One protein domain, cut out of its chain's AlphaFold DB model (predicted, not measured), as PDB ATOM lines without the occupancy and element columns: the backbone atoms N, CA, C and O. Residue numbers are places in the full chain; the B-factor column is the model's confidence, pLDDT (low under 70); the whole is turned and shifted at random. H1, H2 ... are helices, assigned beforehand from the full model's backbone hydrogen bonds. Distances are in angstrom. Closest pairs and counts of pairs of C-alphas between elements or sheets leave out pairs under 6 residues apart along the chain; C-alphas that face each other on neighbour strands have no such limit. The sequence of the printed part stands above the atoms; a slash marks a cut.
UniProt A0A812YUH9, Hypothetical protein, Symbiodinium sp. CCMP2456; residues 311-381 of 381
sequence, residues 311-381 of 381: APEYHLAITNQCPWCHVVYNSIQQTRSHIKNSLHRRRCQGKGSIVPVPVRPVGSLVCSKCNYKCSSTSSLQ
ATOM      1  N   ALA A 311     204.719 123.776 173.580       73.62
ATOM      2  CA  ALA A 311     205.036 124.788 172.574       73.62
ATOM      3  C   ALA A 311     205.015 126.200 173.205       73.62
ATOM      4  O   ALA A 311     204.187 126.448 174.085       73.62
ATOM      5  N   PRO A 312     205.888 127.138 172.783       76.25
ATOM      6  CA  PRO A 312     206.048 128.433 173.450       76.25
ATOM      7  C   PRO A 312     204.732 129.193 173.639       76.25
ATOM      8  O   PRO A 312     204.516 129.811 174.678       76.25
ATOM      9  N   GLU A 313     203.809 129.104 172.678       83.94
ATOM     10  CA  GLU A 313     202.500 129.747 172.760       83.94
ATOM     11  C   GLU A 313     201.638 129.251 173.932       83.94
ATOM     12  O   GLU A 313     200.813 130.007 174.433       83.94
ATOM     13  N   TYR A 314     201.835 128.020 174.410       81.88
ATOM     14  CA  TYR A 314     201.119 127.478 175.567       81.88
ATOM     15  C   TYR A 314     201.671 127.997 176.896       81.88
ATOM     16  O   TYR A 314     200.900 128.115 177.844       81.88
ATOM     17  N   HIS A 315     202.963 128.335 176.956       81.19
ATOM     18  CA  HIS A 315     203.548 129.006 178.119       81.19
ATOM     19  C   HIS A 315     203.201 130.495 178.158       81.19
ATOM     20  O   HIS A 315     203.022 131.045 179.234       81.19
ATOM     21  N   LEU A 316     203.093 131.135 176.991       84.25
ATOM     22  CA  LEU A 316     202.854 132.576 176.883       84.25
ATOM     23  C   LEU A 316     201.362 132.947 176.972       84.25
ATOM     24  O   LEU A 316     201.009 133.970 177.547       84.25
ATOM     25  N   ALA A 317     200.458 132.130 176.415       89.31
ATOM     26  CA  ALA A 317     199.011 132.358 176.504       89.31
ATOM     27  C   ALA A 317     198.419 131.672 177.742       89.31
ATOM     28  O   ALA A 317     197.770 130.622 177.643       89.31
ATOM     29  N   ILE A 318     198.659 132.276 178.903       88.75
ATOM     30  CA  ILE A 318     198.091 131.838 180.185       88.75
ATOM     31  C   ILE A 318     196.634 132.320 180.324       88.75
ATOM     32  O   ILE A 318     195.796 131.628 180.897       88.75
ATOM     33  N   THR A 319     196.309 133.467 179.722       92.38
ATOM     34  CA  THR A 319     194.952 134.023 179.629       92.38
ATOM     35  C   THR A 319     194.511 134.121 178.163       92.38
ATOM     36  O   THR A 319     195.237 133.745 177.238       92.38
ATOM     37  N   ASN A 320     193.293 134.614 177.926       94.38
ATOM     38  CA  ASN A 320     192.821 134.989 176.590       94.38
ATOM     39  C   ASN A 320     193.330 136.375 176.143       94.38
ATOM     40  O   ASN A 320     192.789 136.939 175.194       94.38
ATOM     41  N   GLN A 321     194.330 136.941 176.820       93.50
ATOM     42  CA  GLN A 321     194.970 138.195 176.452       93.50
ATOM     43  C   GLN A 321     196.396 137.928 175.976       93.50
ATOM     44  O   GLN A 321     197.150 137.186 176.605       93.50
ATOM     45  N   CYS A 322     196.778 138.537 174.854       92.31
ATOM     46  CA  CYS A 322     198.150 138.447 174.366       92.31
ATOM     47  C   CYS A 322     199.096 139.250 175.280       92.31
ATOM     48  O   CYS A 322     198.832 140.434 175.491       92.31
ATOM     49  N   PRO A 323     200.219 138.679 175.753       90.06
ATOM     50  CA  PRO A 323     201.150 139.381 176.642       90.06
ATOM     51  C   PRO A 323     201.939 140.501 175.944       90.06
ATOM     52  O   PRO A 323     202.542 141.330 176.609       90.06
ATOM     53  N   TRP A 324     201.953 140.538 174.605       90.69
ATOM     54  CA  TRP A 324     202.730 141.526 173.844       90.69
ATOM     55  C   TRP A 324     201.922 142.729 173.376       90.69
ATOM     56  O   TRP A 324     202.426 143.844 173.379       90.69
ATOM     57  N   CYS A 325     200.693 142.508 172.911       91.88
ATOM     58  CA  CYS A 325     199.836 143.586 172.411       91.88
ATOM     59  C   CYS A 325     198.647 143.887 173.323       91.88
ATOM     60  O   CYS A 325     197.865 144.776 173.005       91.88
ATOM     61  N   HIS A 326     198.474 143.128 174.410       91.69
ATOM     62  CA  HIS A 326     197.383 143.255 175.383       91.69
ATOM     63  C   HIS A 326     195.962 143.148 174.803       91.69
ATOM     64  O   HIS A 326     194.976 143.396 175.497       91.69
ATOM     65  N   VAL A 327     195.834 142.702 173.553       93.62
ATOM     66  CA  VAL A 327     194.549 142.446 172.903       93.62
ATOM     67  C   VAL A 327     193.900 141.196 173.499       93.62
ATOM     68  O   VAL A 327     194.553 140.155 173.631       93.62
ATOM     69  N   VAL A 328     192.608 141.299 173.826       94.44
ATOM     70  CA  VAL A 328     191.797 140.212 174.389       94.44
ATOM     71  C   VAL A 328     191.042 139.473 173.280       94.44
ATOM     72  O   VAL A 328     190.443 140.076 172.386       94.44
ATOM     73  N   TYR A 329     191.083 138.146 173.330       94.69
ATOM     74  CA  TYR A 329     190.446 137.237 172.381       94.69
ATOM     75  C   TYR A 329     189.294 136.471 173.037       94.69
ATOM     76  O   TYR A 329     189.212 136.360 174.259       94.69
ATOM     77  N   ASN A 330     188.430 135.851 172.227       93.44
ATOM     78  CA  ASN A 330     187.302 135.066 172.750       93.44
ATOM     79  C   ASN A 330     187.748 133.834 173.549       93.44
ATOM     80  O   ASN A 330     187.019 133.337 174.408       93.44
ATOM     81  N   SER A 331     188.950 133.322 173.277       93.75
ATOM     82  CA  SER A 331     189.491 132.157 173.969       93.75
ATOM     83  C   SER A 331     191.013 132.182 174.076       93.75
ATOM     84  O   SER A 331     191.725 132.849 173.315       93.75
ATOM     85  N   ILE A 332     191.526 131.385 175.015       92.69
ATOM     86  CA  ILE A 332     192.965 131.134 175.170       92.69
ATOM     87  C   ILE A 332     193.525 130.507 173.882       92.69
ATOM     88  O   ILE A 332     194.615 130.852 173.441       92.69
ATOM     89  N   GLN A 333     192.761 129.645 173.205       91.94
ATOM     90  CA  GLN A 333     193.150 129.009 171.943       91.94
ATOM     91  C   GLN A 333     193.356 130.030 170.815       91.94
ATOM     92  O   GLN A 333     194.330 129.927 170.067       91.94
ATOM     93  N   GLN A 334     192.488 131.040 170.703       93.19
ATOM     94  CA  GLN A 334     192.676 132.127 169.735       93.19
ATOM     95  C   GLN A 334     193.923 132.955 170.055       93.19
ATOM     96  O   GLN A 334     194.694 133.280 169.151       93.19
ATOM     97  N   THR A 335     194.171 133.207 171.341       93.56
ATOM     98  CA  THR A 335     195.387 133.889 171.812       93.56
ATOM     99  C   THR A 335     196.643 133.092 171.458       93.56
ATOM    100  O   THR A 335     197.583 133.648 170.900       93.56
ATOM    101  N   ARG A 336     196.643 131.769 171.665       93.38
ATOM    102  CA  ARG A 336     197.739 130.867 171.259       93.38
ATOM    103  C   ARG A 336     198.000 130.919 169.760       93.38
ATOM    104  O   ARG A 336     199.146 131.051 169.339       93.38
ATOM    105  N   SER A 337     196.941 130.857 168.951       92.50
ATOM    106  CA  SER A 337     197.044 130.973 167.492       92.50
ATOM    107  C   SER A 337     197.642 132.323 167.078       92.50
ATOM    108  O   SER A 337     198.550 132.382 166.246       92.50
ATOM    109  N   HIS A 338     197.205 133.410 167.720       93.25
ATOM    110  CA  HIS A 338     197.768 134.741 167.515       93.25
ATOM    111  C   HIS A 338     199.256 134.812 167.891       93.25
ATOM    112  O   HIS A 338     200.056 135.290 167.087       93.25
ATOM    113  N   ILE A 339     199.642 134.317 169.070       92.50
ATOM    114  CA  ILE A 339     201.033 134.299 169.544       92.50
ATOM    115  C   ILE A 339     201.911 133.497 168.585       92.50
ATOM    116  O   ILE A 339     202.945 133.992 168.142       92.50
ATOM    117  N   LYS A 340     201.469 132.302 168.181       90.44
ATOM    118  CA  LYS A 340     202.180 131.456 167.216       90.44
ATOM    119  C   LYS A 340     202.428 132.181 165.889       90.44
ATOM    120  O   LYS A 340     203.549 132.189 165.380       90.44
ATOM    121  N   ASN A 341     201.401 132.832 165.342       88.44
ATOM    122  CA  ASN A 341     201.526 133.614 164.111       88.44
ATOM    123  C   ASN A 341     202.432 134.840 164.296       88.44
ATOM    124  O   ASN A 341     203.191 135.188 163.391       88.44
ATOM    125  N   SER A 342     202.384 135.470 165.470       90.25
ATOM    126  CA  SER A 342     203.191 136.645 165.802       90.25
ATOM    127  C   SER A 342     204.668 136.297 165.982       90.25
ATOM    128  O   SER A 342     205.513 137.040 165.496       90.25
ATOM    129  N   LEU A 343     204.994 135.136 166.564       84.44
ATOM    130  CA  LEU A 343     206.359 134.597 166.615       84.44
ATOM    131  C   LEU A 343     206.918 134.364 165.211       84.44
ATOM    132  O   LEU A 343     208.061 134.718 164.924       84.44
ATOM    133  N   HIS A 344     206.097 133.807 164.318       78.88
ATOM    134  CA  HIS A 344     206.510 133.537 162.946       78.88
ATOM    135  C   HIS A 344     206.719 134.826 162.136       78.88
ATOM    136  O   HIS A 344     207.721 134.972 161.438       78.88
ATOM    137  N   ARG A 345     205.795 135.788 162.255       81.25
ATOM    138  CA  ARG A 345     205.823 137.065 161.520       81.25
ATOM    139  C   ARG A 345     206.653 138.158 162.200       81.25
ATOM    140  O   ARG A 345     206.849 139.213 161.604       81.25
ATOM    141  N   ARG A 346     207.118 137.920 163.430       83.94
ATOM    142  CA  ARG A 346     207.814 138.875 164.313       83.94
ATOM    143  C   ARG A 346     207.046 140.180 164.569       83.94
ATOM    144  O   ARG A 346     207.659 141.225 164.763       83.94
ATOM    145  N   ARG A 347     205.710 140.135 164.541       87.25
ATOM    146  CA  ARG A 347     204.824 141.275 164.839       87.25
ATOM    147  C   ARG A 347     203.424 140.803 165.228       87.25
ATOM    148  O   ARG A 347     202.930 139.836 164.648       87.25
ATOM    149  N   CYS A 348     202.765 141.520 166.136       89.75
ATOM    150  CA  CYS A 348     201.363 141.290 166.488       89.75
ATOM    151  C   CYS A 348     200.436 142.025 165.511       89.75
ATOM    152  O   CYS A 348     200.504 143.243 165.384       89.75
ATOM    153  N   GLN A 349     199.561 141.292 164.818       84.06
ATOM    154  CA  GLN A 349     198.537 141.864 163.928       84.06
ATOM    155  C   GLN A 349     197.170 141.230 164.196       84.06
ATOM    156  O   GLN A 349     196.704 140.390 163.430       84.06
ATOM    157  N   GLY A 350     196.544 141.587 165.314       77.94
ATOM    158  CA  GLY A 350     195.209 141.111 165.671       77.94
ATOM    159  C   GLY A 350     194.306 142.265 166.081       77.94
ATOM    160  O   GLY A 350     194.763 143.172 166.765       77.94
ATOM    161  N   LYS A 351     193.035 142.211 165.670       80.00
ATOM    162  CA  LYS A 351     191.990 143.165 166.083       80.00
ATOM    163  C   LYS A 351     191.248 142.734 167.359       80.00
ATOM    164  O   LYS A 351     190.355 143.438 167.801       80.00
ATOM    165  N   GLY A 352     191.626 141.590 167.937       83.00
ATOM    166  CA  GLY A 352     190.961 141.003 169.101       83.00
ATOM    167  C   GLY A 352     189.613 140.394 168.765       83.00
ATOM    168  O   GLY A 352     189.324 140.106 167.601       83.00
ATOM    169  N   SER A 353     188.811 140.159 169.800       80.50
ATOM    170  CA  SER A 353     187.395 139.879 169.602       80.50
ATOM    171  C   SER A 353     186.649 141.135 169.156       80.50
ATOM    172  O   SER A 353     186.934 142.233 169.622       80.50
ATOM    173  N   ILE A 354     185.664 140.951 168.276       82.06
ATOM    174  CA  ILE A 354     184.714 141.998 167.875       82.06
ATOM    175  C   ILE A 354     183.804 142.380 169.054       82.06
ATOM    176  O   ILE A 354     183.362 143.519 169.155       82.06
ATOM    177  N   VAL A 355     183.544 141.432 169.957       85.19
ATOM    178  CA  VAL A 355     182.709 141.628 171.145       85.19
ATOM    179  C   VAL A 355     183.619 141.837 172.359       85.19
ATOM    180  O   VAL A 355     184.590 141.088 172.503       85.19
ATOM    181  N   PRO A 356     183.334 142.800 173.254       85.50
ATOM    182  CA  PRO A 356     184.074 142.943 174.502       85.50
ATOM    183  C   PRO A 356     183.993 141.651 175.322       85.50
ATOM    184  O   PRO A 356     182.915 141.230 175.736       85.50
ATOM    185  N   VAL A 357     185.138 141.007 175.550       91.81
ATOM    186  CA  VAL A 357     185.247 139.812 176.397       91.81
ATOM    187  C   VAL A 357     186.209 140.123 177.540       91.81
ATOM    188  O   VAL A 357     187.284 140.665 177.275       91.81
ATOM    189  N   PRO A 358     185.869 139.795 178.800       92.19
ATOM    190  CA  PRO A 358     186.779 140.002 179.919       92.19
ATOM    191  C   PRO A 358     188.011 139.091 179.823       92.19
ATOM    192  O   PRO A 358     187.987 138.016 179.209       92.19
ATOM    193  N   VAL A 359     189.105 139.512 180.462       92.56
ATOM    194  CA  VAL A 359     190.294 138.665 180.607       92.56
ATOM    195  C   VAL A 359     189.945 137.492 181.517       92.56
ATOM    196  O   VAL A 359     189.454 137.673 182.630       92.56
ATOM    197  N   ARG A 360     190.194 136.272 181.046       90.69
ATOM    198  CA  ARG A 360     189.991 135.063 181.841       90.69
ATOM    199  C   ARG A 360     191.006 135.033 182.989       90.69
ATOM    200  O   ARG A 360     192.200 135.171 182.712       90.69
ATOM    201  N   PRO A 361     190.564 134.825 184.242       87.19
ATOM    202  CA  PRO A 361     191.465 134.746 185.382       87.19
ATOM    203  C   PRO A 361     192.375 133.522 185.263       87.19
ATOM    204  O   PRO A 361     192.003 132.496 184.688       87.19
ATOM    205  N   VAL A 362     193.582 133.634 185.813       87.88
ATOM    206  CA  VAL A 362     194.526 132.518 185.864       87.88
ATOM    207  C   VAL A 362     194.165 131.620 187.046       87.88
ATOM    208  O   VAL A 362     193.970 132.115 188.151       87.88
ATOM    209  N   GLY A 363     194.099 130.304 186.833       83.19
ATOM    210  CA  GLY A 363     193.773 129.347 187.900       83.19
ATOM    211  C   GLY A 363     194.874 129.158 188.954       83.19
ATOM    212  O   GLY A 363     194.605 128.637 190.028       83.19
ATOM    213  N   SER A 364     196.115 129.559 188.661       85.12
ATOM    214  CA  SER A 364     197.257 129.486 189.577       85.12
ATOM    215  C   SER A 364     198.330 130.504 189.188       85.12
ATOM    216  O   SER A 364     198.673 130.622 188.014       85.12
ATOM    217  N   LEU A 365     198.908 131.199 190.168       86.94
ATOM    218  CA  LEU A 365     200.037 132.115 189.963       86.94
ATOM    219  C   LEU A 365     201.396 131.396 189.992       86.94
ATOM    220  O   LEU A 365     202.403 131.981 190.373       86.94
ATOM    221  N   VAL A 366     201.442 130.118 189.617       83.62
ATOM    222  CA  VAL A 366     202.679 129.331 189.552       83.62
ATOM    223  C   VAL A 366     203.113 129.177 188.098       83.62
ATOM    224  O   VAL A 366     202.347 128.705 187.257       83.62
ATOM    225  N   CYS A 367     204.357 129.542 187.788       77.62
ATOM    226  CA  CYS A 367     204.928 129.354 186.459       77.62
ATOM    227  C   CYS A 367     205.048 127.859 186.136       77.62
ATOM    228  O   CYS A 367     205.800 127.136 186.784       77.62
ATOM    229  N   SER A 368     204.385 127.408 185.070       71.94
ATOM    230  CA  SER A 368     204.393 125.999 184.642       71.94
ATOM    231  C   SER A 368     205.755 125.482 184.164       71.94
ATOM    232  O   SER A 368     205.919 124.280 183.973       71.94
ATOM    233  N   LYS A 369     206.732 126.372 183.946       69.81
ATOM    234  CA  LYS A 369     208.077 126.011 183.484       69.81
ATOM    235  C   LYS A 369     209.085 125.858 184.624       69.81
ATOM    236  O   LYS A 369     209.905 124.949 184.578       69.81
ATOM    237  N   CYS A 370     209.064 126.764 185.602       77.56
ATOM    238  CA  CYS A 370     210.061 126.815 186.679       77.56
ATOM    239  C   CYS A 370     209.469 126.685 188.090       77.56
ATOM    240  O   CYS A 370     210.214 126.786 189.058       77.56
ATOM    241  N   ASN A 371     208.155 126.481 188.222       77.44
ATOM    242  CA  ASN A 371     207.421 126.407 189.491       77.44
ATOM    243  C   ASN A 371     207.540 127.648 190.397       77.44
ATOM    244  O   ASN A 371     207.204 127.593 191.579       77.44
ATOM    245  N   TYR A 372     207.972 128.789 189.856       82.94
ATOM    246  CA  TYR A 372     208.033 130.048 190.597       82.94
ATOM    247  C   TYR A 372     206.625 130.594 190.888       82.94
ATOM    248  O   TYR A 372     205.787 130.637 189.985       82.94
ATOM    249  N   LYS A 373     206.366 131.016 192.133       87.69
ATOM    250  CA  LYS A 373     205.113 131.673 192.551       87.69
ATOM    251  C   LYS A 373     205.195 133.177 192.277       87.69
ATOM    252  O   LYS A 373     205.984 133.875 192.905       87.69
ATOM    253  N   CYS A 374     204.360 133.668 191.373       86.19
ATOM    254  CA  CYS A 374     204.223 135.082 191.049       86.19
ATOM    255  C   CYS A 374     203.228 135.781 191.991       86.19
ATOM    256  O   CYS A 374     202.289 135.168 192.494       86.19
ATOM    257  N   SER A 375     203.406 137.088 192.191       86.44
ATOM    258  CA  SER A 375     202.512 137.932 192.999       86.44
ATOM    259  C   SER A 375     201.294 138.456 192.227       86.44
ATOM    260  O   SER A 375     200.310 138.861 192.836       86.44
ATOM    261  N   SER A 376     201.340 138.452 190.891       86.00
ATOM    262  CA  SER A 376     200.258 138.931 190.026       86.00
ATOM    263  C   SER A 376     200.214 138.176 188.696       86.00
ATOM    264  O   SER A 376     201.187 137.526 188.304       86.00
ATOM    265  N   THR A 377     199.094 138.282 187.975       79.88
ATOM    266  CA  THR A 377     198.939 137.721 186.622       79.88
ATOM    267  C   THR A 377     199.879 138.386 185.616       79.88
ATOM    268  O   THR A 377     200.439 137.695 184.770       79.88
ATOM    269  N   SER A 378     200.114 139.694 185.748       78.25
ATOM    270  CA  SER A 378     201.066 140.441 184.921       78.25
ATOM    271  C   SER A 378     202.513 140.015 185.154       78.25
ATOM    272  O   SER A 378     203.305 140.057 184.228       78.25
ATOM    273  N   SER A 379     202.864 139.576 186.368       79.38
ATOM    274  CA  SER A 379     204.195 139.029 186.674       79.38
ATOM    275  C   SER A 379     204.388 137.591 186.179       79.38
ATOM    276  O   SER A 379     205.498 137.067 186.235       79.38
ATOM    277  N   LEU A 380     203.307 136.915 185.781       79.75
ATOM    278  CA  LEU A 380     203.328 135.540 185.283       79.75
ATOM    279  C   LEU A 380     203.409 135.474 183.744       79.75
ATOM    280  O   LEU A 380     203.911 134.485 183.208       79.75
ATOM    281  N   GLN A 381     202.885 136.497 183.064       73.62
ATOM    282  CA  GLN A 381     202.931 136.696 181.610       73.62
ATOM    283  C   GLN A 381     204.268 137.288 181.166       73.62
ATOM    284  O   GLN A 381     204.720 136.906 180.060       73.62
TER     285      GLN A 381
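This is residues 311 to 381 of the 381 residues of the protein "Hypothetical protein" of Symbiodinium sp. CCMP2456 (UniProt A0A812YUH9). What shape is seen first? There is little regular structure: short helix H1 packs on the longer helix H2, and a long loop, residues 346 to 381, sweeps from H2 in a wide arc and folds back at its far end. What is it made of? The printed part has 71 residues with two named helices, H1 then H2, and no named strand; the class is all helix, but the named elements hold only 19 residues. How large is it? It is compact, with a radius of gyration of the C-alphas of 11.9 A and spans of 32 by 27 by 16 A.

Where is H1? It holds residues 312 to 316, 6.3 A long, from C-alpha 312 at (206.048, 128.433, 173.450). Where is H2? It holds residues 332 to 345, 19.7 A long, ending at C-alpha 345 at (205.823, 137.065, 161.520).

Do the helices meet? H1 and H2 touch, H2 with residues 336 to 340 alone; the closest C-alphas, those of Glu 313 and Arg 336, are 5.1 A apart. Are their backbones regularly bonded? In H1 and H2 every O i to N i+4 pair is within hydrogen-bond range.

Which link is long? That from H1 to H2, 15 residues. Is anything cut or uncertain? The printed part has no cut, and residue 369 alone is under 70 in pLDDT.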